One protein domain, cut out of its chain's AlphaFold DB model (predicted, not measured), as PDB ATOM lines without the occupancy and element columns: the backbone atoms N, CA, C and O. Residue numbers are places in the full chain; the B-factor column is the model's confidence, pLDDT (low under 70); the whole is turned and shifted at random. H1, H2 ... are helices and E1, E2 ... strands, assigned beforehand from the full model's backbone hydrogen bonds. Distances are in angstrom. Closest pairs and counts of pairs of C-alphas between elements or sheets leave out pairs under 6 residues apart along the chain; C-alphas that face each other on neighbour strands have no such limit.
ATOM      1  N   PRO A  24      42.326 -59.556 -26.722       78.56
ATOM      2  CA  PRO A  24      41.766 -58.739 -25.645       78.56
ATOM      3  C   PRO A  24      42.445 -57.376 -25.498       78.56
ATOM      4  O   PRO A  24      41.754 -56.356 -25.470       78.56
ATOM      5  N   GLU A  25      43.777 -57.333 -25.475       81.12
ATOM      6  CA  GLU A  25      44.544 -56.092 -25.370       81.12
ATOM      7  C   GLU A  25      44.270 -55.172 -26.569       81.12
ATOM      8  O   GLU A  25      43.967 -53.989 -26.392       81.12
ATOM      9  N   GLN A  26      44.240 -55.709 -27.792       82.94
ATOM     10  CA  GLN A  26      43.911 -54.935 -28.992       82.94
ATOM     11  C   GLN A  26      42.489 -54.362 -28.990       82.94
ATOM     12  O   GLN A  26      42.264 -53.287 -29.559       82.94
ATOM     13  N   LEU A  27      41.536 -55.039 -28.349       81.31
ATOM     14  CA  LEU A  27      40.164 -54.554 -28.179       81.31
ATOM     15  C   LEU A  27      40.047 -53.458 -27.113       81.31
ATOM     16  O   LEU A  27      39.072 -52.711 -27.131       81.31
ATOM     17  N   THR A  28      41.044 -53.293 -26.239       83.12
ATOM     18  CA  THR A  28      41.121 -52.132 -25.329       83.12
ATOM     19  C   THR A  28      41.693 -50.874 -25.989       83.12
ATOM     20  O   THR A  28      41.589 -49.786 -25.426       83.12
ATOM     21  N   LEU A  29      42.252 -51.005 -27.198       87.12
ATOM     22  CA  LEU A  29      42.884 -49.924 -27.955       87.12
ATOM     23  C   LEU A  29      41.952 -49.433 -29.081       87.12
ATOM     24  O   LEU A  29      41.973 -50.000 -30.182       87.12
ATOM     25  N   PRO A  30      41.116 -48.403 -28.845       87.69
ATOM     26  CA  PRO A  30      40.212 -47.864 -29.856       87.69
ATOM     27  C   PRO A  30      40.974 -47.141 -30.981       87.69
ATOM     28  O   PRO A  30      42.060 -46.603 -30.754       87.69
ATOM     29  N   PRO A  31      40.394 -47.046 -32.191       89.75
ATOM     30  CA  PRO A  31      40.898 -46.137 -33.218       89.75
ATOM     31  C   PRO A  31      40.807 -44.669 -32.758       89.75
ATOM     32  O   PRO A  31      40.008 -44.328 -31.888       89.75
ATOM     33  N   LYS A  32      41.604 -43.782 -33.372       89.62
ATOM     34  CA  LYS A  32      41.636 -42.339 -33.068       89.62
ATOM     35  C   LYS A  32      40.917 -41.526 -34.156       89.62
ATOM     36  O   LYS A  32      41.532 -41.223 -35.179       89.62
ATOM     37  N   PRO A  33      39.623 -41.200 -33.991       91.19
ATOM     38  CA  PRO A  33      38.915 -40.348 -34.937       91.19
ATOM     39  C   PRO A  33      39.223 -38.863 -34.722       91.19
ATOM     40  O   PRO A  33      39.330 -38.396 -33.587       91.19
ATOM     41  N   PHE A  34      39.266 -38.102 -35.818       91.06
ATOM     42  CA  PHE A  34      39.428 -36.647 -35.782       91.06
ATOM     43  C   PHE A  34      38.353 -35.928 -36.596       91.06
ATOM     44  O   PHE A  34      37.893 -36.413 -37.630       91.06
ATOM     45  N   LEU A  35      37.994 -34.730 -36.147       93.12
ATOM     46  CA  LEU A  35      37.196 -33.770 -36.901       93.12
ATOM     47  C   LEU A  35      38.096 -32.605 -37.309       93.12
ATOM     48  O   LEU A  35      38.710 -31.973 -36.450       93.12
ATOM     49  N   GLN A  36      38.152 -32.312 -38.601       94.94
ATOM     50  CA  GLN A  36      38.877 -31.173 -39.148       94.94
ATOM     51  C   GLN A  36      37.889 -30.100 -39.611       94.94
ATOM     52  O   GLN A  36      36.917 -30.398 -40.311       94.94
ATOM     53  N   ILE A  37      38.156 -28.850 -39.241       95.75
ATOM     54  CA  ILE A  37      37.430 -27.669 -39.706       95.75
ATOM     55  C   ILE A  37      38.440 -26.761 -40.400       95.75
ATOM     56  O   ILE A  37      39.266 -26.120 -39.750       95.75
ATOM     57  N   LEU A  38      38.358 -26.722 -41.725       95.12
ATOM     58  CA  LEU A  38      39.256 -25.967 -42.586       95.12
ATOM     59  C   LEU A  38      38.536 -24.729 -43.120       95.12
ATOM     60  O   LEU A  38      37.471 -24.847 -43.729       95.12
ATOM     61  N   GLY A  39      39.123 -23.557 -42.899       92.19
ATOM     62  CA  GLY A  39      38.692 -22.292 -43.480       92.19
ATOM     63  C   GLY A  39      39.690 -21.820 -44.524       92.19
ATOM     64  O   GLY A  39      40.869 -21.653 -44.212       92.19
ATOM     65  N   THR A  40      39.220 -21.593 -45.749       88.12
ATOM     66  CA  THR A  40      40.027 -20.998 -46.819       88.12
ATOM     67  C   THR A  40      39.343 -19.800 -47.467       88.12
ATOM     68  O   THR A  40      38.115 -19.790 -47.602       88.12
ATOM     69  N   HIS A  41      40.117 -18.861 -47.995       85.19
ATOM     70  CA  HIS A  41      39.636 -17.860 -48.948       85.19
ATOM     71  C   HIS A  41      40.404 -17.957 -50.264       85.19
ATOM     72  O   HIS A  41      41.453 -18.596 -50.355       85.19
ATOM     73  N   THR A  42      39.835 -17.353 -51.300       83.06
ATOM     74  CA  THR A  42      40.443 -17.294 -52.623       83.06
ATOM     75  C   THR A  42      41.006 -15.899 -52.833       83.06
ATOM     76  O   THR A  42      40.250 -14.930 -52.769       83.06
ATOM     77  N   LEU A  43      42.300 -15.808 -53.115       76.19
ATOM     78  CA  LEU A  43      42.936 -14.605 -53.631       76.19
ATOM     79  C   LEU A  43      43.010 -14.706 -55.152       76.19
ATOM     80  O   LEU A  43      43.227 -15.781 -55.714       76.19
ATOM     81  N   THR A  44      42.757 -13.594 -55.832       78.06
ATOM     82  CA  THR A  44      42.926 -13.500 -57.283       78.06
ATOM     83  C   THR A  44      43.835 -12.324 -57.570       78.06
ATOM     84  O   THR A  44      43.404 -11.175 -57.506       78.06
ATOM     85  N   GLU A  45      45.095 -12.621 -57.868       75.81
ATOM     86  CA  GLU A  45      46.106 -11.623 -58.203       75.81
ATOM     87  C   GLU A  45      46.666 -11.953 -59.591       75.81
ATOM     88  O   GLU A  45      47.064 -13.082 -59.855       75.81
ATOM     89  N   ASN A  46      46.674 -10.979 -60.507       73.62
ATOM     90  CA  ASN A  46      47.220 -11.138 -61.864       73.62
ATOM     91  C   ASN A  46      46.669 -12.352 -62.655       73.62
ATOM     92  O   ASN A  46      47.432 -13.051 -63.315       73.62
ATOM     93  N   ASP A  47      45.354 -12.599 -62.596       77.12
ATOM     94  CA  ASP A  47      44.667 -13.765 -63.194       77.12
ATOM     95  C   ASP A  47      45.099 -15.140 -62.636       77.12
ATOM     96  O   ASP A  47      44.644 -16.183 -63.120       77.12
ATOM     97  N   GLU A  48      45.921 -15.170 -61.584       77.25
ATOM     98  CA  GLU A  48      46.240 -16.377 -60.829       77.25
ATOM     99  C   GLU A  48      45.287 -16.511 -59.636       77.25
ATOM    100  O   GLU A  48      45.013 -15.557 -58.909       77.25
ATOM    101  N   VAL A  49      44.742 -17.717 -59.459       80.56
ATOM    102  CA  VAL A  49      43.829 -18.050 -58.363       80.56
ATOM    103  C   VAL A  49      44.614 -18.808 -57.302       80.56
ATOM    104  O   VAL A  49      45.007 -19.955 -57.525       80.56
ATOM    105  N   GLU A  50      44.801 -18.190 -56.140       84.19
ATOM    106  CA  GLU A  50      45.437 -18.808 -54.980       84.19
ATOM    107  C   GLU A  50      44.386 -19.124 -53.909       84.19
ATOM    108  O   GLU A  50      43.504 -18.318 -53.616       84.19
ATOM    109  N   ILE A  51      44.462 -20.321 -53.321       83.12
ATOM    110  CA  ILE A  51      43.630 -20.707 -52.178       83.12
ATOM    111  C   ILE A  51      44.486 -20.578 -50.925       83.12
ATOM    112  O   ILE A  51      45.437 -21.339 -50.742       83.12
ATOM    113  N   VAL A  52      44.120 -19.646 -50.052       83.88
ATOM    114  CA  VAL A  52      44.827 -19.378 -48.799       83.88
ATOM    115  C   VAL A  52      44.067 -20.001 -47.635       83.88
ATOM    116  O   VAL A  52      42.849 -19.862 -47.526       83.88
ATOM    117  N   THR A  53      44.792 -20.684 -46.749       86.19
ATOM    118  CA  THR A  53      44.242 -21.253 -45.511       86.19
ATOM    119  C   THR A  53      44.258 -20.218 -44.390       86.19
ATOM    120  O   THR A  53      45.326 -19.797 -43.948       86.19
ATOM    121  N   ASP A  54      43.079 -19.862 -43.884       85.19
ATOM    122  CA  ASP A  54      42.921 -18.942 -42.751       85.19
ATOM    123  C   ASP A  54      43.020 -19.652 -41.402       85.19
ATOM    124  O   ASP A  54      43.567 -19.114 -40.441       85.19
ATOM    125  N   PHE A  55      42.461 -20.859 -41.315       87.56
ATOM    126  CA  PHE A  55      42.527 -21.709 -40.132       87.56
ATOM    127  C   PHE A  55      42.365 -23.176 -40.525       87.56
ATOM    128  O   PHE A  55      41.639 -23.507 -41.462       87.56
ATOM    129  N   ASP A  56      43.014 -24.058 -39.770       92.06
ATOM    130  CA  ASP A  56      42.908 -25.508 -39.922       92.06
ATOM    131  C   ASP A  56      42.844 -26.145 -38.534       92.06
ATOM    132  O   ASP A  56      43.856 -26.343 -37.858       92.06
ATOM    133  N   ILE A  57      41.623 -26.373 -38.067       93.69
ATOM    134  CA  ILE A  57      41.338 -26.756 -36.688       93.69
ATOM    135  C   ILE A  57      41.102 -28.259 -36.631       93.69
ATOM    136  O   ILE A  57      40.199 -28.771 -37.288       93.69
ATOM    137  N   TRP A  58      41.849 -28.944 -35.770       93.25
ATOM    138  CA  TRP A  58      41.709 -30.381 -35.544       93.25
ATOM    139  C   TRP A  58      41.132 -30.657 -34.155       93.25
ATOM    140  O   TRP A  58      41.605 -30.121 -33.153       93.25
ATOM    141  N   ILE A  59      40.109 -31.501 -34.079       90.56
ATOM    142  CA  ILE A  59      39.460 -31.896 -32.828       90.56
ATOM    143  C   ILE A  59      39.606 -33.405 -32.667       90.56
ATOM    144  O   ILE A  59      39.110 -34.176 -33.490       90.56
ATOM    145  N   ASP A  60      40.273 -33.814 -31.591       88.06
ATOM    146  CA  ASP A  60      40.326 -35.211 -31.169       88.06
ATOM    147  C   ASP A  60      38.938 -35.656 -30.687       88.06
ATOM    148  O   ASP A  60      38.365 -35.076 -29.759       88.06
ATOM    149  N   CYS A  61      38.388 -36.667 -31.358       86.94
ATOM    150  CA  CYS A  61      37.064 -37.216 -31.084       86.94
ATOM    151  C   CYS A  61      37.137 -38.557 -30.332       86.94
ATOM    152  O   CYS A  61      36.114 -39.217 -30.180       86.94
ATOM    153  N   SER A  62      38.310 -38.965 -29.836       84.31
ATOM    154  CA  SER A  62      38.531 -40.249 -29.145       84.31
ATOM    155  C   SER A  62      37.881 -40.358 -27.752       84.31
ATOM    156  O   SER A  62      38.036 -41.363 -27.057       84.31
ATOM    157  N   GLY A  63      37.117 -39.348 -27.327       80.00
ATOM    158  CA  GLY A  63      36.466 -39.305 -26.021       80.00
ATOM    159  C   GLY A  63      35.369 -40.362 -25.845       80.00
ATOM    160  O   GLY A  63      34.409 -40.415 -26.612       80.00
ATOM    161  N   LYS A  64      35.481 -41.144 -24.760       79.31
ATOM    162  CA  LYS A  64      34.531 -42.196 -24.332       79.31
ATOM    163  C   LYS A  64      34.183 -43.182 -25.465       79.31
ATOM    164  O   LYS A  64      33.031 -43.235 -25.900       79.31
ATOM    165  N   PRO A  65      35.172 -43.947 -25.944       85.38
ATOM    166  CA  PRO A  65      34.976 -44.925 -27.002       85.38
ATOM    167  C   PRO A  65      34.089 -46.073 -26.501       85.38
ATOM    168  O   PRO A  65      34.253 -46.551 -25.378       85.38
ATOM    169  N   VAL A  66      33.144 -46.521 -27.326       84.62
ATOM    170  CA  VAL A  66      32.252 -47.646 -27.011       84.62
ATOM    171  C   VAL A  66      32.137 -48.546 -28.226       84.62
ATOM    172  O   VAL A  66      31.796 -48.082 -29.310       84.62
ATOM    173  N   ILE A  67      32.361 -49.845 -28.057       84.69
ATOM    174  CA  ILE A  67      32.067 -50.817 -29.109       84.69
ATOM    175  C   ILE A  67      30.549 -50.982 -29.204       84.69
ATOM    176  O   ILE A  67      29.883 -51.275 -28.213       84.69
ATOM    177  N   ILE A  68      29.994 -50.768 -30.395       83.75
ATOM    178  CA  ILE A  68      28.546 -50.848 -30.637       83.75
ATOM    179  C   ILE A  68      28.137 -52.078 -31.433       83.75
ATOM    180  O   ILE A  68      26.964 -52.448 -31.409       83.75
ATOM    181  N   SER A  69      29.070 -52.688 -32.156       84.81
ATOM    182  CA  SER A  69      28.831 -53.935 -32.863       84.81
ATOM    183  C   SER A  69      30.135 -54.630 -33.225       84.81
ATOM    184  O   SER A  69      31.197 -54.003 -33.258       84.81
ATOM    185  N   GLY A  70      30.047 -55.913 -33.551       84.56
ATOM    186  CA  GLY A  70      31.163 -56.658 -34.108       84.56
ATOM    187  C   GLY A  70      30.720 -57.816 -34.989       84.56
ATOM    188  O   GLY A  70      29.618 -58.338 -34.838       84.56
ATOM    189  N   GLU A  71      31.594 -58.193 -35.911       84.06
ATOM    190  CA  GLU A  71      31.460 -59.328 -36.812       84.06
ATOM    191  C   GLU A  71      32.664 -60.254 -36.627       84.06
ATOM    192  O   GLU A  71      33.800 -59.786 -36.599       84.06
ATOM    193  N   LEU A  72      32.427 -61.558 -36.531       80.25
ATOM    194  CA  LEU A  72      33.477 -62.578 -36.575       80.25
ATOM    195  C   LEU A  72      33.285 -63.452 -37.809       80.25
ATOM    196  O   LEU A  72      32.149 -63.807 -38.127       80.25
ATOM    197  N   LYS A  73      34.375 -63.818 -38.485       79.38
ATOM    198  CA  LYS A  73      34.354 -64.687 -39.665       79.38
ATOM    199  C   LYS A  73      35.588 -65.584 -39.710       79.38
ATOM    200  O   LYS A  73      36.707 -65.117 -39.545       79.38
ATOM    201  N   ILE A  74      35.386 -66.865 -40.008       75.88
ATOM    202  CA  ILE A  74      36.469 -67.843 -40.163       75.88
ATOM    203  C   ILE A  74      36.719 -68.091 -41.649       75.88
ATOM    204  O   ILE A  74      35.857 -68.635 -42.349       75.88
ATOM    205  N   ASN A  75      37.901 -67.722 -42.132       64.81
ATOM    206  CA  ASN A  75      38.340 -68.086 -43.471       64.81
ATOM    207  C   ASN A  75      38.779 -69.562 -43.423       64.81
ATOM    208  O   ASN A  75      39.722 -69.892 -42.711       64.81
ATOM    209  N   ASN A  76      38.067 -70.424 -44.167       59.31
ATOM    210  CA  ASN A  76      38.256 -71.884 -44.341       59.31
ATOM    211  C   ASN A  76      37.297 -72.833 -43.594       59.31
ATOM    212  O   ASN A  76      37.435 -74.047 -43.737       59.31
ATOM    213  N   SER A  77      36.265 -72.345 -42.895       56.62
ATOM    214  CA  SER A  77      35.208 -73.242 -42.397       56.62
ATOM    215  C   SER A  77      34.199 -73.589 -43.509       56.62
ATOM    216  O   SER A  77      33.579 -72.672 -44.058       56.62
ATOM    217  N   PRO A  78      33.950 -74.880 -43.822       51.12
ATOM    218  CA  PRO A  78      32.904 -75.288 -44.769       51.12
ATOM    219  C   PRO A  78      31.487 -74.904 -44.301       51.12
ATOM    220  O   PRO A  78      30.571 -74.866 -45.119       51.12
ATOM    221  N   ASN A  79      31.325 -74.565 -43.015       53.34
ATOM    222  CA  ASN A  79      30.074 -74.127 -42.393       53.34
ATOM    223  C   ASN A  79      30.094 -72.648 -41.970       53.34
ATOM    224  O   ASN A  79      29.298 -72.275 -41.114       53.34
ATOM    225  N   GLY A  80      30.993 -71.832 -42.544       55.50
ATOM    226  CA  GLY A  80      31.053 -70.367 -42.436       55.50
ATOM    227  C   GLY A  80      30.289 -69.762 -41.256       55.50
ATOM    228  O   GLY A  80      29.189 -69.246 -41.434       55.50
ATOM    229  N   HIS A  81      30.856 -69.837 -40.052       60.50
ATOM    230  CA  HIS A  81      30.247 -69.216 -38.883       60.50
ATOM    231  C   HIS A  81      30.505 -67.712 -38.942       60.50
ATOM    232  O   HIS A  81      31.655 -67.266 -38.932       60.50
ATOM    233  N   SER A  82      29.423 -66.947 -39.067       66.81
ATOM    234  CA  SER A  82      29.435 -65.498 -38.933       66.81
ATOM    235  C   SER A  82      28.477 -65.104 -37.829       66.81
ATOM    236  O   SER A  82      27.328 -65.549 -37.795       66.81
ATOM    237  N   TRP A  83      28.972 -64.269 -36.930       67.50
ATOM    238  CA  TRP A  83      28.193 -63.723 -35.833       67.50
ATOM    239  C   TRP A  83      28.171 -62.221 -35.974       67.50
ATOM    240  O   TRP A  83      29.201 -61.618 -36.259       67.50
ATOM    241  N   HIS A  84      27.004 -61.636 -35.748       75.81
ATOM    242  CA  HIS A  84      26.850 -60.202 -35.630       75.81
ATOM    243  C   HIS A  84      26.398 -59.902 -34.210       75.81
ATOM    244  O   HIS A  84      25.335 -60.349 -33.782       75.81
ATOM    245  N   LEU A  85      27.217 -59.147 -33.500       72.00
ATOM    246  CA  LEU A  85      26.895 -58.595 -32.200       72.00
ATOM    247  C   LEU A  85      26.526 -57.134 -32.396       72.00
ATOM    248  O   LEU A  85      27.242 -56.406 -33.072       72.00
ATOM    249  N   SER A  86      25.418 -56.709 -31.822       73.69
ATOM    250  CA  SER A  86      24.884 -55.355 -31.865       73.69
ATOM    251  C   SER A  86      24.720 -54.817 -30.453       73.69
ATOM    252  O   SER A  86      24.633 -55.577 -29.498       73.69
ATOM    253  N   ARG A  87      24.604 -53.497 -30.307       69.75
ATOM    254  CA  ARG A  87      24.441 -52.857 -28.997       69.75
ATOM    255  C   ARG A  87      23.267 -53.394 -28.176       69.75
ATOM    256  O   ARG A  87      23.326 -53.338 -26.958       69.75
ATOM    257  N   SER A  88      22.216 -53.887 -28.824       69.81
ATOM    258  CA  SER A  88      21.074 -54.510 -28.146       69.81
ATOM    259  C   SER A  88      21.364 -55.901 -27.581       69.81
ATOM    260  O   SER A  88      20.570 -56.388 -26.786       69.81
ATOM    261  N   ASP A  89      22.468 -56.530 -27.986       67.75
ATOM    262  CA  ASP A  89      22.888 -57.849 -27.509       67.75
ATOM    263  C   ASP A  89      23.691 -57.773 -26.200       67.75
ATOM    264  O   ASP A  89      24.060 -58.807 -25.647       67.75
ATOM    265  N   PHE A  90      23.960 -56.560 -25.701       68.19
ATOM    266  CA  PHE A  90      24.648 -56.305 -24.438       68.19
ATOM    267  C   PHE A  90      23.752 -55.446 -23.536       68.19
ATOM    268  O   PHE A  90      23.199 -54.433 -23.976       68.19
ATOM    269  N   ASP A  91      23.636 -55.817 -22.261       61.94
ATOM    270  CA  ASP A  91      23.072 -54.939 -21.236       61.94
ATOM    271  C   ASP A  91      23.969 -53.701 -21.060       61.94
ATOM    272  O   ASP A  91      25.155 -53.718 -21.399       61.94
ATOM    273  N   SER A  92      23.423 -52.612 -20.502       60.25
ATOM    274  CA  SER A  92      24.151 -51.339 -20.325       60.25
ATOM    275  C   SER A  92      25.469 -51.464 -19.558       60.25
ATOM    276  O   SER A  92      26.326 -50.591 -19.691       60.25
ATOM    277  N   ASP A  93      25.603 -52.533 -18.775       60.00
ATOM    278  CA  ASP A  93      26.705 -52.765 -17.848       60.00
ATOM    279  C   ASP A  93      27.686 -53.836 -18.358       60.00
ATOM    280  O   ASP A  93      28.778 -53.967 -17.810       60.00
ATOM    281  N   SER A  94      27.325 -54.583 -19.409       64.75
ATOM    282  CA  SER A  94      28.195 -55.599 -20.017       64.75
ATOM    283  C   SER A  94      29.081 -54.991 -21.101       64.75
ATOM    284  O   SER A  94      28.607 -54.284 -21.994       64.75
ATOM    285  N   SER A  95      30.380 -55.280 -21.040       70.94
ATOM    286  CA  SER A  95      31.321 -54.901 -22.087       70.94
ATOM    287  C   SER A  95      31.172 -55.817 -23.303       70.94
ATOM    288  O   SER A  95      30.718 -56.957 -23.212       70.94
ATOM    289  N   PHE A  96      31.604 -55.335 -24.469       71.38
ATOM    290  CA  PHE A  96      31.651 -56.161 -25.677       71.38
ATOM    291  C   PHE A  96      32.490 -57.434 -25.477       71.38
ATOM    292  O   PHE A  96      32.139 -58.483 -26.009       71.38
ATOM    293  N   LEU A  97      33.561 -57.357 -24.677       72.19
ATOM    294  CA  LEU A  97      34.404 -58.506 -24.344       72.19
ATOM    295  C   LEU A  97      33.643 -59.569 -23.550       72.19
ATOM    296  O   LEU A  97      33.806 -60.748 -23.846       72.19
ATOM    297  N   ASP A  98      32.766 -59.171 -22.628       76.44
ATOM    298  CA  ASP A  98      31.996 -60.112 -21.802       76.44
ATOM    299  C   ASP A  98      31.051 -60.980 -22.645       76.44
ATOM    300  O   ASP A  98      30.778 -62.131 -22.308       76.44
ATOM    301  N   VAL A  99      30.562 -60.442 -23.766       72.81
ATOM    302  CA  VAL A  99      29.693 -61.168 -24.706       72.81
ATOM    303  C   VAL A  99      30.503 -61.913 -25.766       72.81
ATOM    304  O   VAL A  99      30.099 -62.988 -26.216       72.81
ATOM    305  N   LEU A 100      31.659 -61.372 -26.155       74.62
ATOM    306  CA  LEU A 100      32.554 -61.989 -27.127       74.62
ATOM    307  C   LEU A 100      33.254 -63.224 -26.549       74.62
ATOM    308  O   LEU A 100      33.340 -64.241 -27.230       74.62
ATOM    309  N   GLN A 101      33.729 -63.167 -25.306       75.25
ATOM    310  CA  GLN A 101      34.555 -64.214 -24.709       75.25
ATOM    311  C   GLN A 101      33.864 -65.593 -24.673       75.25
ATOM    312  O   GLN A 101      34.453 -66.542 -25.187       75.25
ATOM    313  N   PRO A 102      32.606 -65.743 -24.211       74.06
ATOM    314  CA  PRO A 102      31.919 -67.036 -24.250       74.06
ATOM    315  C   PRO A 102      31.716 -67.574 -25.676       74.06
ATOM    316  O   PRO A 102      31.672 -68.786 -25.886       74.06
ATOM    317  N   ARG A 103      31.578 -66.682 -26.669       72.50
ATOM    318  CA  ARG A 103      31.457 -67.048 -28.094       72.50
ATOM    319  C   ARG A 103      32.790 -67.526 -28.651       72.50
ATOM    320  O   ARG A 103      32.823 -68.534 -29.347       72.50
ATOM    321  N   LEU A 104      33.872 -66.834 -28.296       72.31
ATOM    322  CA  LEU A 104      35.232 -67.256 -28.609       72.31
ATOM    323  C   LEU A 104      35.513 -68.637 -28.013       72.31
ATOM    324  O   LEU A 104      35.968 -69.525 -28.717       72.31
ATOM    325  N   GLU A 105      35.156 -68.856 -26.752       71.88
ATOM    326  CA  GLU A 105      35.324 -70.157 -26.105       71.88
ATOM    327  C   GLU A 105      34.452 -71.239 -26.760       71.88
ATOM    328  O   GLU A 105      34.936 -72.329 -27.008       71.88
ATOM    329  N   THR A 106      33.195 -70.965 -27.117       69.06
ATOM    330  CA  THR A 106      32.303 -72.001 -27.683       69.06
ATOM    331  C   THR A 106      32.669 -72.394 -29.114       69.06
ATOM    332  O   THR A 106      32.661 -73.577 -29.451       69.06
ATOM    333  N   ASP A 107      32.965 -71.412 -29.967       66.25
ATOM    334  CA  ASP A 107      33.199 -71.655 -31.395       66.25
ATOM    335  C   ASP A 107      34.682 -71.897 -31.712       66.25
ATOM    336  O   ASP A 107      35.009 -72.386 -32.796       66.25
ATOM    337  N   PHE A 108      35.580 -71.572 -30.772       62.78
ATOM    338  CA  PHE A 108      37.026 -71.672 -30.948       62.78
ATOM    339  C   PHE A 108      37.750 -72.428 -29.815       62.78
ATOM    340  O   PHE A 108      38.974 -72.478 -29.862       62.78
ATOM    341  N   SER A 109      37.079 -73.089 -28.856       58.00
ATOM    342  CA  SER A 109      37.760 -73.887 -27.803       58.00
ATOM    343  C   SER A 109      38.697 -74.967 -28.343       58.00
ATOM    344  O   SER A 109      39.693 -75.277 -27.701       58.00
ATOM    345  N   ASP A 110      38.393 -75.526 -29.518       50.66
ATOM    346  CA  ASP A 110      39.189 -76.594 -30.141       50.66
ATOM    347  C   ASP A 110      40.271 -76.068 -31.109       50.66
ATOM    348  O   ASP A 110      41.043 -76.856 -31.648       50.66
ATOM    349  N   THR A 111      40.339 -74.751 -31.359       51.94
ATOM    350  CA  THR A 111      41.279 -74.140 -32.333       51.94
ATOM    351  C   THR A 111      41.958 -72.849 -31.848       51.94
ATOM    352  O   THR A 111      42.829 -72.315 -32.531       51.94
ATOM    353  N   GLY A 112      41.562 -72.321 -30.687       50.53
ATOM    354  CA  GLY A 112      41.795 -70.933 -30.271       50.53
ATOM    355  C   GLY A 112      43.260 -70.539 -30.101       50.53
ATOM    356  O   GLY A 112      43.609 -69.383 -30.329       50.53
ATOM    357  N   ASP A 113      44.113 -71.512 -29.799       54.50
ATOM    358  CA  ASP A 113      45.535 -71.322 -29.509       54.50
ATOM    359  C   ASP A 113      46.428 -71.287 -30.769       54.50
ATOM    360  O   ASP A 113      47.586 -70.863 -30.700       54.50
ATOM    361  N   GLU A 114      45.897 -71.681 -31.934       61.06
ATOM    362  CA  GLU A 114      46.649 -71.786 -33.201       61.06
ATOM    363  C   GLU A 114      46.195 -70.789 -34.282       61.06
ATOM    364  O   GLU A 114      46.817 -70.689 -35.345       61.06
ATOM    365  N   ASN A 115      45.118 -70.043 -34.026       66.88
ATOM    366  CA  ASN A 115      44.491 -69.185 -35.026       66.88
ATOM    367  C   ASN A 115      45.218 -67.842 -35.185       66.88
ATOM    368  O   ASN A 115      45.569 -67.170 -34.213       66.88
ATOM    369  N   GLU A 116      45.381 -67.415 -36.437       76.00
ATOM    370  CA  GLU A 116      45.842 -66.068 -36.764       76.00
ATOM    371  C   GLU A 116      44.636 -65.135 -36.883       76.00
ATOM    372  O   GLU A 116      43.697 -65.402 -37.636       76.00
ATOM    373  N   TRP A 117      44.682 -64.009 -36.180       78.56
ATOM    374  CA  TRP A 117      43.589 -63.050 -36.149       78.56
ATOM    375  C   TRP A 117      43.892 -61.843 -37.037       78.56
ATOM    376  O   TRP A 117      44.975 -61.257 -36.983       78.56
ATOM    377  N   ILE A 118      42.905 -61.420 -37.822       84.88
ATOM    378  CA  ILE A 118      42.883 -60.107 -38.463       84.88
ATOM    379  C   ILE A 118      41.775 -59.288 -37.811       84.88
ATOM    380  O   ILE A 118      40.593 -59.547 -38.026       84.88
ATOM    381  N   LEU A 119      42.158 -58.270 -37.047       86.25
ATOM    382  CA  LEU A 119      41.235 -57.338 -36.413       86.25
ATOM    383  C   LEU A 119      41.090 -56.065 -37.256       86.25
ATOM    384  O   LEU A 119      42.054 -55.328 -37.452       86.25
ATOM    385  N   TYR A 120      39.872 -55.769 -37.694       89.25
ATOM    386  CA  TYR A 120      39.473 -54.503 -38.300       89.25
ATOM    387  C   TYR A 120      38.768 -53.636 -37.258       89.25
ATOM    388  O   TYR A 120      37.669 -53.956 -36.807       89.25
ATOM    389  N   LYS A 121      39.372 -52.506 -36.901       90.81
ATOM    390  CA  LYS A 121      38.781 -51.491 -36.027       90.81
ATOM    391  C   LYS A 121      38.140 -50.419 -36.900       90.81
ATOM    392  O   LYS A 121      38.841 -49.720 -37.627       90.81
ATOM    393  N   ILE A 122      36.819 -50.311 -36.852       90.56
ATOM    394  CA  ILE A 122      36.026 -49.440 -37.723       90.56
ATOM    395  C   ILE A 122      35.354 -48.379 -36.859       90.56
ATOM    396  O   ILE A 122      34.698 -48.710 -35.876       90.56
ATOM    397  N   VAL A 123      35.483 -47.104 -37.217       90.81
ATOM    398  CA  VAL A 123      34.734 -46.027 -36.557       90.81
ATOM    399  C   VAL A 123      33.348 -45.910 -37.190       90.81
ATOM    400  O   VAL A 123      33.217 -45.628 -38.381       90.81
ATOM    401  N   ALA A 124      32.308 -46.097 -36.389       85.62
ATOM    402  CA  ALA A 124      30.931 -45.839 -36.762       85.62
ATOM    403  C   ALA A 124      30.606 -44.350 -36.582       85.62
ATOM    404  O   ALA A 124      30.775 -43.781 -35.505       85.62
ATOM    405  N   LEU A 125      30.114 -43.729 -37.651       87.94
ATOM    406  CA  LEU A 125      29.615 -42.361 -37.646       87.94
ATOM    407  C   LEU A 125      28.456 -42.262 -38.634       87.94
ATOM    408  O   LEU A 125      28.653 -42.392 -39.847       87.94
ATOM    409  N   ALA A 126      27.242 -42.051 -38.127       87.00
ATOM    410  CA  ALA A 126      26.062 -42.014 -38.980       87.00
ATOM    411  C   ALA A 126      26.042 -40.746 -39.850       87.00
ATOM    412  O   ALA A 126      26.432 -39.665 -39.412       87.00
ATOM    413  N   GLN A 127      25.505 -40.846 -41.070       89.75
ATOM    414  CA  GLN A 127      25.398 -39.692 -41.973       89.75
ATOM    415  C   GLN A 127      24.594 -38.537 -41.354       89.75
ATOM    416  O   GLN A 127      24.936 -37.373 -41.535       89.75
ATOM    417  N   SER A 128      23.549 -38.855 -40.587       89.88
ATOM    418  CA  SER A 128      22.749 -37.866 -39.858       89.88
ATOM    419  C   SER A 128      23.560 -37.121 -38.794       89.88
ATOM    420  O   SER A 128      23.356 -35.924 -38.594       89.88
ATOM    421  N   GLU A 129      24.496 -37.799 -38.128       87.75
ATOM    422  CA  GLU A 129      25.402 -37.177 -37.163       87.75
ATOM    423  C   GLU A 129      26.413 -36.273 -37.861       87.75
ATOM    424  O   GLU A 129      26.621 -35.153 -37.397       87.75
ATOM    425  N   GLN A 130      26.967 -36.710 -39.000       90.56
ATOM    426  CA  GLN A 130      27.849 -35.879 -39.826       90.56
ATOM    427  C   GLN A 130      27.156 -34.586 -40.245       90.56
ATOM    428  O   GLN A 130      27.687 -33.505 -40.014       90.56
ATOM    429  N   THR A 131      25.945 -34.689 -40.801       92.19
ATOM    430  CA  THR A 131      25.156 -33.521 -41.210       92.19
ATOM    431  C   THR A 131      24.904 -32.591 -40.030       92.19
ATOM    432  O   THR A 131      25.176 -31.400 -40.128       92.19
ATOM    433  N   ARG A 132      24.481 -33.127 -38.878       91.31
ATOM    434  CA  ARG A 132      24.237 -32.315 -37.680       91.31
ATOM    435  C   ARG A 132      25.493 -31.578 -37.204       91.31
ATOM    436  O   ARG A 132      25.394 -30.421 -36.804       91.31
ATOM    437  N   ILE A 133      26.652 -32.239 -37.207       91.69
ATOM    438  CA  ILE A 133      27.929 -31.630 -36.802       91.69
ATOM    439  C   ILE A 133      28.338 -30.546 -37.804       91.69
ATOM    440  O   ILE A 133      28.708 -29.452 -37.385       91.69
ATOM    441  N   SER A 134      28.221 -30.808 -39.106       93.44
ATOM    442  CA  SER A 134      28.516 -29.817 -40.145       93.44
ATOM    443  C   SER A 134      27.613 -28.585 -40.035       93.44
ATOM    444  O   SER A 134      28.124 -27.470 -39.994       93.44
ATOM    445  N   ASP A 135      26.299 -28.767 -39.875       92.38
ATOM    446  CA  ASP A 135      25.337 -27.664 -39.707       92.38
ATOM    447  C   ASP A 135      25.659 -26.804 -38.473       92.38
ATOM    448  O   ASP A 135      25.527 -25.575 -38.467       92.38
ATOM    449  N   GLN A 136      26.086 -27.466 -37.398       92.06
ATOM    450  CA  GLN A 136      26.489 -26.825 -36.157       92.06
ATOM    451  C   GLN A 136      27.773 -26.002 -36.341       92.06
ATOM    452  O   GLN A 136      27.814 -24.843 -35.917       92.06
ATOM    453  N   VAL A 137      28.793 -26.561 -36.999       92.94
ATOM    454  CA  VAL A 137      30.039 -25.851 -37.335       92.94
ATOM    455  C   VAL A 137      29.747 -24.647 -38.229       92.94
ATOM    456  O   VAL A 137      30.186 -23.542 -37.911       92.94
ATOM    457  N   ASP A 138      28.940 -24.815 -39.275       91.25
ATOM    458  CA  ASP A 138      28.537 -23.727 -40.169       91.25
ATOM    459  C   ASP A 138      27.875 -22.577 -39.404       91.25
ATOM    460  O   ASP A 138      28.178 -21.400 -39.634       91.25
ATOM    461  N   ARG A 139      26.992 -22.892 -38.447       89.75
ATOM    462  CA  ARG A 139      26.365 -21.876 -37.590       89.75
ATOM    463  C   ARG A 139      27.397 -21.124 -36.752       89.75
ATOM    464  O   ARG A 139      27.307 -19.898 -36.642       89.75
ATOM    465  N   VAL A 140      28.355 -21.837 -36.162       90.44
ATOM    466  CA  VAL A 140      29.426 -21.239 -35.353       90.44
ATOM    467  C   VAL A 140      30.289 -20.321 -36.212       90.44
ATOM    468  O   VAL A 140      30.497 -19.170 -35.833       90.44
ATOM    469  N   VAL A 141      30.718 -20.764 -37.391       87.25
ATOM    470  CA  VAL A 141      31.569 -19.958 -38.274       87.25
ATOM    471  C   VAL A 141      30.835 -18.707 -38.776       87.25
ATOM    472  O   VAL A 141      31.380 -17.605 -38.748       87.25
ATOM    473  N   ARG A 142      29.552 -18.813 -39.146       82.12
ATOM    474  CA  ARG A 142      28.753 -17.626 -39.515       82.12
ATOM    475  C   ARG A 142      28.640 -16.624 -38.366       82.12
ATOM    476  O   ARG A 142      28.611 -15.419 -38.604       82.12
ATOM    477  N   SER A 143      28.611 -17.103 -37.122       82.38
ATOM    478  CA  SER A 143      28.575 -16.229 -35.944       82.38
ATOM    479  C   SER A 143      29.877 -15.449 -35.717       82.38
ATOM    480  O   SER A 143      29.850 -14.422 -35.037       82.38
ATOM    481  N   THR A 144      31.000 -15.876 -36.313       80.31
ATOM    482  CA  THR A 144      32.283 -15.153 -36.252       80.31
ATOM    483  C   THR A 144      32.468 -14.144 -37.384       80.31
ATOM    484  O   THR A 144      33.509 -13.500 -37.431       80.31
ATOM    485  N   ALA A 145      31.475 -13.982 -38.271       79.50
ATOM    486  CA  ALA A 145      31.545 -13.142 -39.472       79.50
ATOM    487  C   ALA A 145      32.650 -13.542 -40.475       79.50
ATOM    488  O   ALA A 145      33.053 -12.727 -41.303       79.50
ATOM    489  N   TYR A 146      33.109 -14.799 -40.430       81.69
ATOM    490  CA  TYR A 146      34.037 -15.339 -41.421       81.69
ATOM    491  C   TYR A 146      33.376 -15.383 -42.807       81.69
ATOM    492  O   TYR A 146      32.278 -15.922 -42.957       81.69
ATOM    493  N   GLY A 147      34.039 -14.790 -43.804       78.62
ATOM    494  CA  GLY A 147      33.525 -14.647 -45.171       78.62
ATOM    495  C   GLY A 147      34.058 -15.666 -46.181       78.62
ATOM    496  O   GLY A 147      33.619 -15.645 -47.329       78.62
ATOM    497  N   GLY A 148      34.996 -16.527 -45.780       84.81
ATOM    498  CA  GLY A 148      35.606 -17.522 -46.661       84.81
ATOM    499  C   GLY A 148      34.786 -18.808 -46.809       84.81
ATOM    500  O   GLY A 148      33.677 -18.957 -46.291       84.81
ATOM    501  N   THR A 149      35.370 -19.770 -47.516       90.12
ATOM    502  CA  THR A 149      34.841 -21.130 -47.657       90.12
ATOM    503  C   THR A 149      35.221 -21.973 -46.446       90.12
ATOM    504  O   THR A 149      36.310 -21.827 -45.887       90.12
ATOM    505  N   ILE A 150      34.317 -22.865 -46.047       93.62
ATOM    506  CA  ILE A 150      34.495 -23.783 -44.922       93.62
ATOM    507  C   ILE A 150      34.382 -25.206 -45.445       93.62
ATOM    508  O   ILE A 150      33.497 -25.516 -46.246       93.62
ATOM    509  N   LYS A 151      35.250 -26.085 -44.953       95.44
ATOM    510  CA  LYS A 151      35.173 -27.523 -45.178       95.44
ATOM    511  C   LYS A 151      35.256 -28.249 -43.842       95.44
ATOM    512  O   LYS A 151      36.207 -28.069 -43.087       95.44
ATOM    513  N   VAL A 152      34.268 -29.098 -43.581       95.31
ATOM    514  CA  VAL A 152      34.240 -29.995 -42.422       95.31
ATOM    515  C   VAL A 152      34.586 -31.400 -42.901       95.31
ATOM    516  O   VAL A 152      33.938 -31.916 -43.813       95.31
ATOM    517  N   VAL A 153      35.628 -32.006 -42.331       94.81
ATOM    518  CA  VAL A 153      36.121 -33.332 -42.730       94.81
ATOM    519  C   VAL A 153      36.171 -34.253 -41.521       94.81
ATOM    520  O   VAL A 153      36.753 -33.918 -40.492       94.81
ATOM    521  N   PHE A 154      35.572 -35.433 -41.664       92.38
ATOM    522  CA  PHE A 154      35.604 -36.485 -40.657       92.38
ATOM    523  C   PHE A 154      36.683 -37.496 -41.019       92.38
ATOM    524  O   PHE A 154      36.612 -38.159 -42.053       92.38
ATOM    525  N   HIS A 155      37.675 -37.623 -40.152       92.12
ATOM    526  CA  HIS A 155      38.740 -38.606 -40.270       92.12
ATOM    527  C   HIS A 155      38.377 -39.801 -39.392       92.12
ATOM    528  O   HIS A 155      38.673 -39.831 -38.199       92.12
ATOM    529  N   THR A 156      37.671 -40.765 -39.985       87.25
ATOM    530  CA  THR A 156      37.225 -42.018 -39.353       87.25
ATOM    531  C   THR A 156      38.095 -43.178 -39.846       87.25
ATOM    532  O   THR A 156      37.748 -43.804 -40.853       87.25
ATOM    533  N   PRO A 157      39.254 -43.446 -39.219       84.00
ATOM    534  CA  PRO A 157      40.168 -44.465 -39.715       84.00
ATOM    535  C   PRO A 157      39.555 -45.866 -39.623       84.00
ATOM    536  O   PRO A 157      38.807 -46.182 -38.694       84.00
ATOM    537  N   ILE A 158      39.919 -46.711 -40.586       86.12
ATOM    538  CA  ILE A 158      39.797 -48.162 -40.473       86.12
ATOM    539  C   ILE A 158      41.204 -48.686 -40.205       86.12
ATOM    540  O   ILE A 158      42.087 -48.520 -41.047       86.12
ATOM    541  N   THR A 159      41.414 -49.307 -39.047       85.25
ATOM    542  CA  THR A 159      42.721 -49.860 -38.670       85.25
ATOM    543  C   THR A 159      42.675 -51.375 -38.760       85.25
ATOM    544  O   THR A 159      41.836 -52.004 -38.119       85.25
ATOM    545  N   GLN A 160      43.580 -51.960 -39.541       89.00
ATOM    546  CA  GLN A 160      43.765 -53.405 -39.613       89.00
ATOM    547  C   GLN A 160      44.977 -53.804 -38.770       89.00
ATOM    548  O   GLN A 160      46.072 -53.287 -38.983       89.00
ATOM    549  N   VAL A 161      44.785 -54.736 -37.841       84.62
ATOM    550  CA  VAL A 161      45.844 -55.269 -36.980       84.62
ATOM    551  C   VAL A 161      45.889 -56.781 -37.133       84.62
ATOM    552  O   VAL A 161      44.874 -57.459 -36.981       84.62
ATOM    553  N   LYS A 162      47.073 -57.311 -37.439       84.31
ATOM    554  CA  LYS A 162      47.329 -58.749 -37.385       84.31
ATOM    555  C   LYS A 162      47.688 -59.108 -35.949       84.31
ATOM    556  O   LYS A 162      48.653 -58.570 -35.411       84.31
ATOM    557  N   VAL A 163      46.908 -59.995 -35.350       78.25
ATOM    558  CA  VAL A 163      47.100 -60.462 -33.979       78.25
ATOM    559  C   VAL A 163      47.608 -61.907 -34.044       78.25
ATOM    560  O   VAL A 163      46.934 -62.769 -34.618       78.25
ATOM    561  N   PRO A 164      48.832 -62.171 -33.560       69.31
ATOM    562  CA  PRO A 164      49.423 -63.498 -33.626       69.31
ATOM    563  C   PRO A 164      48.774 -64.451 -32.610       69.31
ATOM    564  O   PRO A 164      48.205 -63.997 -31.616       69.31
ATOM    565  N   PRO A 165      48.888 -65.770 -32.833       67.00
ATOM    566  CA  PRO A 165      48.450 -66.764 -31.860       67.00
ATOM    567  C   PRO A 165      49.217 -66.626 -30.536       67.00
ATOM    568  O   PRO A 165      50.405 -66.291 -30.521       67.00
ATOM    569  N   CYS A 166      48.538 -66.918 -29.422       59.16
ATOM    570  CA  CYS A 166      49.107 -66.840 -28.069       59.16
ATOM    571  C   CYS A 166      50.168 -67.924 -27.799       59.16
ATOM    572  O   CYS A 166      50.995 -67.785 -26.896       59.16
ATOM    573  N   THR A 167      50.186 -68.985 -28.605       58.84
ATOM    574  CA  THR A 167      51.098 -70.127 -28.482       58.84
ATOM    575  C   THR A 167      51.897 -70.336 -29.762       58.84
ATOM    576  O   THR A 167      51.398 -70.168 -30.873       58.84
ATOM    577  N   GLN A 168      53.170 -70.720 -29.616       55.22
ATOM    578  CA  GLN A 168      53.971 -71.130 -30.768       55.22
ATOM    579  C   GLN A 168      53.383 -72.416 -31.365       55.22
ATOM    580  O   GLN A 168      53.035 -73.316 -30.595       55.22
ATOM    581  N   PRO A 169      53.288 -72.533 -32.703       51.44
ATOM    582  CA  PRO A 169      52.665 -73.682 -33.349       51.44
ATOM    583  C   PRO A 169      53.374 -74.963 -32.911       51.44
ATOM    584  O   PRO A 169      54.551 -75.189 -33.214       51.44
ATOM    585  N   THR A 170      52.662 -75.797 -32.157       49.16
ATOM    586  CA  THR A 170      53.149 -77.108 -31.746       49.16
ATOM    587  C   THR A 170      52.633 -78.110 -32.765       49.16
ATOM    588  O   THR A 170      51.498 -78.548 -32.700       49.16
ATOM    589  N   SER A 171      53.515 -78.492 -33.691       49.59
ATOM    590  CA  SER A 171      53.342 -79.502 -34.749       49.59
ATOM    591  C   SER A 171      52.954 -78.997 -36.147       49.59
ATOM    592  O   SER A 171      52.313 -77.972 -36.344       49.59
ATOM    593  N   GLN A 172      53.454 -79.743 -37.137       46.69
ATOM    594  CA  GLN A 172      53.399 -79.516 -38.581       46.69
ATOM    595  C   GLN A 172      51.992 -79.740 -39.171       46.69
ATOM    596  O   GLN A 172      51.843 -80.512 -40.116       46.69
ATOM    597  N   ASN A 173      50.957 -79.102 -38.625       45.00
ATOM    598  CA  ASN A 173      49.631 -79.112 -39.240       45.00
ATOM    599  C   ASN A 173      49.461 -77.848 -40.097       45.00
ATOM    600  O   ASN A 173      49.381 -76.730 -39.597       45.00
ATOM    601  N   GLU A 174      49.448 -78.036 -41.417       46.38
ATOM    602  CA  GLU A 174      49.345 -77.011 -42.470       46.38
ATOM    603  C   GLU A 174      47.941 -76.374 -42.576       46.38
ATOM    604  O   GLU A 174      47.370 -76.262 -43.659       46.38
ATOM    605  N   GLY A 175      47.358 -75.948 -41.458       48.44
ATOM    606  CA  GLY A 175      45.997 -75.415 -41.436       48.44
ATOM    607  C   GLY A 175      45.787 -74.339 -40.385       48.44
ATOM    608  O   GLY A 175      44.909 -74.487 -39.547       48.44
ATOM    609  N   GLN A 176      46.570 -73.257 -40.416       58.31
ATOM    610  CA  GLN A 176      46.236 -72.072 -39.622       58.31
ATOM    611  C   GLN A 176      44.906 -71.503 -40.130       58.31
ATOM    612  O   GLN A 176      44.825 -71.016 -41.263       58.31
ATOM    613  N   ASN A 177      43.852 -71.577 -39.315       64.69
ATOM    614  CA  ASN A 177      42.609 -70.890 -39.637       64.69
ATOM    615  C   ASN A 177      42.818 -69.399 -39.384       64.69
ATOM    616  O   ASN A 177      43.233 -68.978 -38.303       64.69
ATOM    617  N   GLN A 178      42.536 -68.597 -40.405       74.81
ATOM    618  CA  GLN A 178      42.550 -67.152 -40.274       74.81
ATOM    619  C   GLN A 178      41.167 -66.687 -39.832       74.81
ATOM    620  O   GLN A 178      40.164 -66.973 -40.496       74.81
ATOM    621  N   VAL A 179      41.114 -65.962 -38.721       78.38
ATOM    622  CA  VAL A 179      39.872 -65.419 -38.172       78.38
ATOM    623  C   VAL A 179      39.860 -63.912 -38.370       78.38
ATOM    624  O   VAL A 179      40.739 -63.196 -37.900       78.38
ATOM    625  N   GLU A 180      38.860 -63.416 -39.082       84.88
ATOM    626  CA  GLU A 180      38.608 -61.991 -39.244       84.88
ATOM    627  C   GLU A 180      37.627 -61.523 -38.168       84.88
ATOM    628  O   GLU A 180      36.510 -62.031 -38.065       84.88
ATOM    629  N   ALA A 181      38.029 -60.522 -37.393       82.75
ATOM    630  CA  ALA A 181      37.173 -59.810 -36.459       82.75
ATOM    631  C   ALA A 181      36.998 -58.372 -36.944       82.75
ATOM    632  O   ALA A 181      37.977 -57.647 -37.085       82.75
ATOM    633  N   LYS A 182      35.771 -57.920 -37.188       88.06
ATOM    634  CA  LYS A 182      35.470 -56.506 -37.446       88.06
ATOM    635  C   LYS A 182      34.755 -55.935 -36.243       88.06
ATOM    636  O   LYS A 182      33.752 -56.480 -35.811       88.06
ATOM    637  N   VAL A 183      35.244 -54.828 -35.710       87.31
ATOM    638  CA  VAL A 183      34.711 -54.224 -34.490       87.31
ATOM    639  C   VAL A 183      34.400 -52.768 -34.761       87.31
ATOM    640  O   VAL A 183      35.265 -52.005 -35.192       87.31
ATOM    641  N   HIS A 184      33.145 -52.395 -34.535       88.62
ATOM    642  CA  HIS A 184      32.644 -51.056 -34.791       88.62
ATOM    643  C   HIS A 184      32.612 -50.258 -33.492       88.62
ATOM    644  O   HIS A 184      31.903 -50.596 -32.542       88.62
ATOM    645  N   TRP A 185      33.357 -49.165 -33.486       88.81
ATOM    646  CA  TRP A 185      33.478 -48.230 -32.383       88.81
ATOM    647  C   TRP A 185      32.621 -47.003 -32.631       88.81
ATOM    648  O   TRP A 185      32.708 -46.388 -33.687       88.81
ATOM    649  N   ASN A 186      31.844 -46.610 -31.638       86.50
ATOM    650  CA  ASN A 186      31.208 -45.309 -31.583       86.50
ATOM    651  C   ASN A 186      31.930 -44.417 -30.572       86.50
ATOM    652  O   ASN A 186      32.501 -44.896 -29.592       86.50
ATOM    653  N   PHE A 187      31.863 -43.113 -30.800       85.12
ATOM    654  CA  PHE A 187      32.524 -42.106 -29.981       85.12
ATOM    655  C   PHE A 187      31.546 -40.999 -29.616       85.12
ATOM    656  O   PHE A 187      30.541 -40.779 -30.298       85.12
ATOM    657  N   LEU A 188      31.857 -40.255 -28.556       78.31
ATOM    658  CA  LEU A 188      31.175 -38.995 -28.300       78.31
ATOM    659  C   LEU A 188      31.753 -37.914 -29.208       78.31
ATOM    660  O   LEU A 188      32.688 -37.200 -28.850       78.31
ATOM    661  N   TRP A 189      31.159 -37.784 -30.392       80.00
ATOM    662  CA  TRP A 189      31.483 -36.702 -31.309       80.00
ATOM    663  C   TRP A 189      31.273 -35.330 -30.646       80.00
ATOM    664  O   TRP A 189      30.356 -35.176 -29.830       80.00
ATOM    665  N   PRO A 190      32.070 -34.302 -30.988       73.69
ATOM    666  CA  PRO A 190      31.837 -32.937 -30.533       73.69
ATOM    667  C   PRO A 190      30.372 -32.523 -30.718       73.69
ATOM    668  O   PRO A 190      29.678 -33.020 -31.605       73.69
ATOM    669  N   PHE A 191      29.886 -31.630 -29.853       73.81
ATOM    670  CA  PHE A 191      28.481 -31.187 -29.804       73.81
ATOM    671  C   PHE A 191      27.451 -32.236 -29.334       73.81
ATOM    672  O   PHE A 191      26.257 -31.934 -29.291       73.81
ATOM    673  N   THR A 192      27.872 -33.446 -28.948       65.62
ATOM    674  CA  THR A 192      26.996 -34.425 -28.265       65.62
ATOM    675  C   THR A 192      26.997 -34.277 -26.742       65.62
ATOM    676  O   THR A 192      25.971 -34.523 -26.112       65.62
ATOM    677  N   ASP A 193      28.117 -33.852 -26.146       62.09
ATOM    678  CA  ASP A 193      28.228 -33.610 -24.704       62.09
ATOM    679  C   ASP A 193      27.807 -32.171 -24.378       62.09
ATOM    680  O   ASP A 193      28.432 -31.204 -24.819       62.09
ATOM    681  N   THR A 194      26.742 -32.028 -23.589       61.69
ATOM    682  CA  THR A 194      26.170 -30.729 -23.199       61.69
ATOM    683  C   THR A 194      27.076 -29.926 -22.262       61.69
ATOM    684  O   THR A 194      26.834 -28.737 -22.059       61.69
ATOM    685  N   ASN A 195      28.132 -30.538 -21.713       64.75
ATOM    686  CA  ASN A 195      29.009 -29.899 -20.731       64.75
ATOM    687  C   ASN A 195      30.211 -29.166 -21.342       64.75
ATOM    688  O   ASN A 195      30.857 -28.381 -20.645       64.75
ATOM    689  N   VAL A 196      30.529 -29.400 -22.621       73.31
ATOM    690  CA  VAL A 196      31.655 -28.736 -23.294       73.31
ATOM    691  C   VAL A 196      31.127 -27.628 -24.212       73.31
ATOM    692  O   VAL A 196      30.369 -27.920 -25.136       73.31
ATOM    693  N   PRO A 197      31.541 -26.357 -24.029       84.44
ATOM    694  CA  PRO A 197      31.090 -25.239 -24.856       84.44
ATOM    695  C   PRO A 197      31.845 -25.193 -26.198       84.44
ATOM    696  O   PRO A 197      32.520 -24.207 -26.507       84.44
ATOM    697  N   TRP A 198      31.747 -26.266 -26.993       86.75
ATOM    698  CA  TRP A 198      32.449 -26.425 -28.273       86.75
ATOM    699  C   TRP A 198      32.245 -25.238 -29.216       86.75
ATOM    700  O   TRP A 198      33.217 -24.766 -29.799       86.75
ATOM    701  N   ASP A 199      31.030 -24.689 -29.279       88.44
ATOM    702  CA  ASP A 199      30.704 -23.496 -30.072       88.44
ATOM    703  C   ASP A 199      31.649 -22.331 -29.762       88.44
ATOM    704  O   ASP A 199      32.198 -21.700 -30.661       88.44
ATOM    705  N   GLN A 200      31.888 -22.067 -28.475       86.06
ATOM    706  CA  GLN A 200      32.749 -20.969 -28.049       86.06
ATOM    707  C   GLN A 200      34.232 -21.278 -28.282       86.06
ATOM    708  O   GLN A 200      34.996 -20.377 -28.631       86.06
ATOM    709  N   ILE A 201      34.653 -22.530 -28.084       87.56
ATOM    710  CA  ILE A 201      36.042 -22.957 -28.307       87.56
ATOM    711  C   ILE A 201      36.393 -22.821 -29.794       87.56
ATOM    712  O   ILE A 201      37.416 -22.220 -30.123       87.56
ATOM    713  N   ILE A 202      35.519 -23.299 -30.681       89.56
ATOM    714  CA  ILE A 202      35.701 -23.229 -32.135       89.56
ATOM    715  C   ILE A 202      35.636 -21.782 -32.616       89.56
ATOM    716  O   ILE A 202      36.538 -21.351 -33.329       89.56
ATOM    717  N   ALA A 203      34.655 -20.993 -32.164       88.06
ATOM    718  CA  ALA A 203      34.579 -19.573 -32.513       88.06
ATOM    719  C   ALA A 203      35.863 -18.816 -32.135       88.06
ATOM    720  O   ALA A 203      36.378 -18.021 -32.917       88.06
ATOM    721  N   ASN A 204      36.409 -19.082 -30.945       84.94
ATOM    722  CA  ASN A 204      37.675 -18.494 -30.520       84.94
ATOM    723  C   ASN A 204      38.846 -18.946 -31.398       84.94
ATOM    724  O   ASN A 204      39.665 -18.111 -31.759       84.94
ATOM    725  N   ALA A 205      38.921 -20.234 -31.738       87.06
ATOM    726  CA  ALA A 205      39.985 -20.778 -32.577       87.06
ATOM    727  C   ALA A 205      39.959 -20.207 -34.005       87.06
ATOM    728  O   ALA A 205      41.017 -19.898 -34.543       87.06
ATOM    729  N   ILE A 206      38.768 -20.004 -34.578       87.50
ATOM    730  CA  ILE A 206      38.581 -19.350 -35.882       87.50
ATOM    731  C   ILE A 206      39.105 -17.911 -35.838       87.50
ATOM    732  O   ILE A 206      39.893 -17.506 -36.684       87.50
ATOM    733  N   VAL A 207      38.714 -17.146 -34.814       82.56
ATOM    734  CA  VAL A 207      39.159 -15.750 -34.632       82.56
ATOM    735  C   VAL A 207      40.653 -15.644 -34.358       82.56
ATOM    736  O   VAL A 207      41.294 -14.703 -34.810       82.56
ATOM    737  N   ASP A 208      41.220 -16.624 -33.661       79.44
ATOM    738  CA  ASP A 208      42.656 -16.710 -33.408       79.44
ATOM    739  C   ASP A 208      43.426 -17.330 -34.605       79.44
ATOM    740  O   ASP A 208      44.626 -17.577 -34.474       79.44
ATOM    741  N   ARG A 209      42.761 -17.592 -35.749       83.31
ATOM    742  CA  ARG A 209      43.327 -18.201 -36.973       83.31
ATOM    743  C   ARG A 209      44.141 -19.464 -36.687       83.31
ATOM    744  O   ARG A 209      45.277 -19.644 -37.129       83.31
ATOM    745  N   LYS A 210      43.589 -20.319 -35.828       85.62
ATOM    746  CA  LYS A 210      44.318 -21.455 -35.276       85.62
ATOM    747  C   LYS A 210      44.603 -22.496 -36.359       85.62
ATOM    748  O   LYS A 210      43.706 -22.940 -37.066       85.62
ATOM    749  N   ILE A 211      45.857 -22.936 -36.397       87.31
ATOM    750  CA  ILE A 211      46.299 -24.130 -37.119       87.31
ATOM    751  C   ILE A 211      46.667 -25.205 -36.087       87.31
ATOM    752  O   ILE A 211      47.368 -24.929 -35.097       87.31
ATOM    753  N   GLY A 212      46.163 -26.416 -36.307       86.88
ATOM    754  CA  GLY A 212      46.405 -27.607 -35.502       86.88
ATOM    755  C   GLY A 212      45.299 -27.930 -34.495       86.88
ATOM    756  O   GLY A 212      44.159 -27.471 -34.589       86.88
ATOM    757  N   GLN A 213      45.648 -28.765 -33.517       88.25
ATOM    758  CA  GLN A 213      44.681 -29.338 -32.586       88.25
ATOM    759  C   GLN A 213      44.157 -28.337 -31.546       88.25
ATOM    760  O   GLN A 213      44.904 -27.504 -31.015       88.25
ATOM    761  N   ILE A 214      42.871 -28.465 -31.219       85.69
ATOM    762  CA  ILE A 214      42.204 -27.801 -30.095       85.69
ATOM    763  C   ILE A 214      41.601 -28.851 -29.155       85.69
ATOM    764  O   ILE A 214      41.217 -29.939 -29.577       85.69
ATOM    765  N   SER A 215      41.511 -28.525 -27.868       78.69
ATOM    766  CA  SER A 215      41.013 -29.435 -26.836       78.69
ATOM    767  C   SER A 215      39.764 -28.889 -26.149       78.69
ATOM    768  O   SER A 215      39.538 -27.680 -26.106       78.69
TER     769      SER A 215
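AT A GLANCE: This is residues 24 to 215 of the 265 residues of an uncharacterized protein of Aspergillus avenaceus (UniProt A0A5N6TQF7). Two twisted sheets stand end to end in an elongated body, each with helices over one face: H2 over the sheet E4 E3 E8 E5 E7, H3 and H4 over the sheet E6 E1 E2 E9. E6 runs on into E7 from one sheet to the other; the tip of the hairpin E1 and E2, residues 44 to 49, sticks out at one end, and the link of residues 164 to 177 lies at the other. The 192 printed residues have four named helices and nine named strands, in the order H1 E1 E2 E3 E4 H2 E5 H3 E6 E7 E8 H4 E9; both sheets are mixed, as is the class. The whole is loose, with a radius of gyration of the C-alphas of 22.5 A and spans of 72 by 42 by 26 A.

HOW THE PARTS SIT: After H1, residues 24 to 28, E1, residues 34 to 45, and E2, residues 48 to 60, form an antiparallel hairpin, with N 37 and O 57 2.8 A apart. E3, residues 66 to 75, bends by 54 degrees at residue 69 and forms a hairpin with E4, residues 82 to 86; N 70 and O 85 are 2.9 A apart. H2, residues 96 to 108, runs along E3 at 7 degrees on the local plane, at a height over the sheet of 10.1 A; the closest C-alphas, of Ile 67 and Phe 96, are 6.4 A apart. H1 is on the same face, over none of the strands. E5, residues 116 to 123, is parallel to E8, residues 178 to 186, with N 120 and O 181 2.7 A apart, and antiparallel to E7, residues 158 to 163, with N 119 and O 161 2.8 A apart. E8 is antiparallel to E3, with N 71 and O 182 2.8 A apart. E4, H2 and E5 make a split strand-helix-strand unit, E3 and E8 between its strands, with a right-handed crossover. H3, residues 127 to 143, lies over E1 and E6, residues 149 to 155; N 36 and O 153 of this antiparallel pair are 2.8 A apart. H4, residues 198 to 207, touches H3 at a steep tilt of 50 degrees, the closest C-alphas, of Val 140 and Asp 199, 5.9 A apart. H4 lies over E2, which is parallel to E9, residues 211 to 214, with N 212 and O 56 2.8 A apart. H2 on one face of the sheet E4 E3 E8 E5 E7 makes two layers, a layer of helix and a layer of strands, and H3 and H4 on one face of the sheet E6 E1 E2 E9 make two layers likewise. Every O i to N i+4 pair is within hydrogen-bond range in H1, H3 and H4, and 7 of 9 in H2.

IN THESE COORDINATES: H1 begins at C-alpha 24 (41.766, -58.739, -25.645). E1 measures 34.3 A and E2 35.6 A, E3 26.9 A, E8 26.1 A and H3 24.4 A. E9 ends at C-alpha 214 (42.204, -27.801, -30.095).

THE WHOLE: The C-alphas farthest apart, of Asn 46 and Ser 171, are 73.8 A apart. The printed part has no cut. The links E7 to E8 and E8 to H4 are long. In the printed part 45 residues have a pLDDT under 70, among them residues 164 to 177.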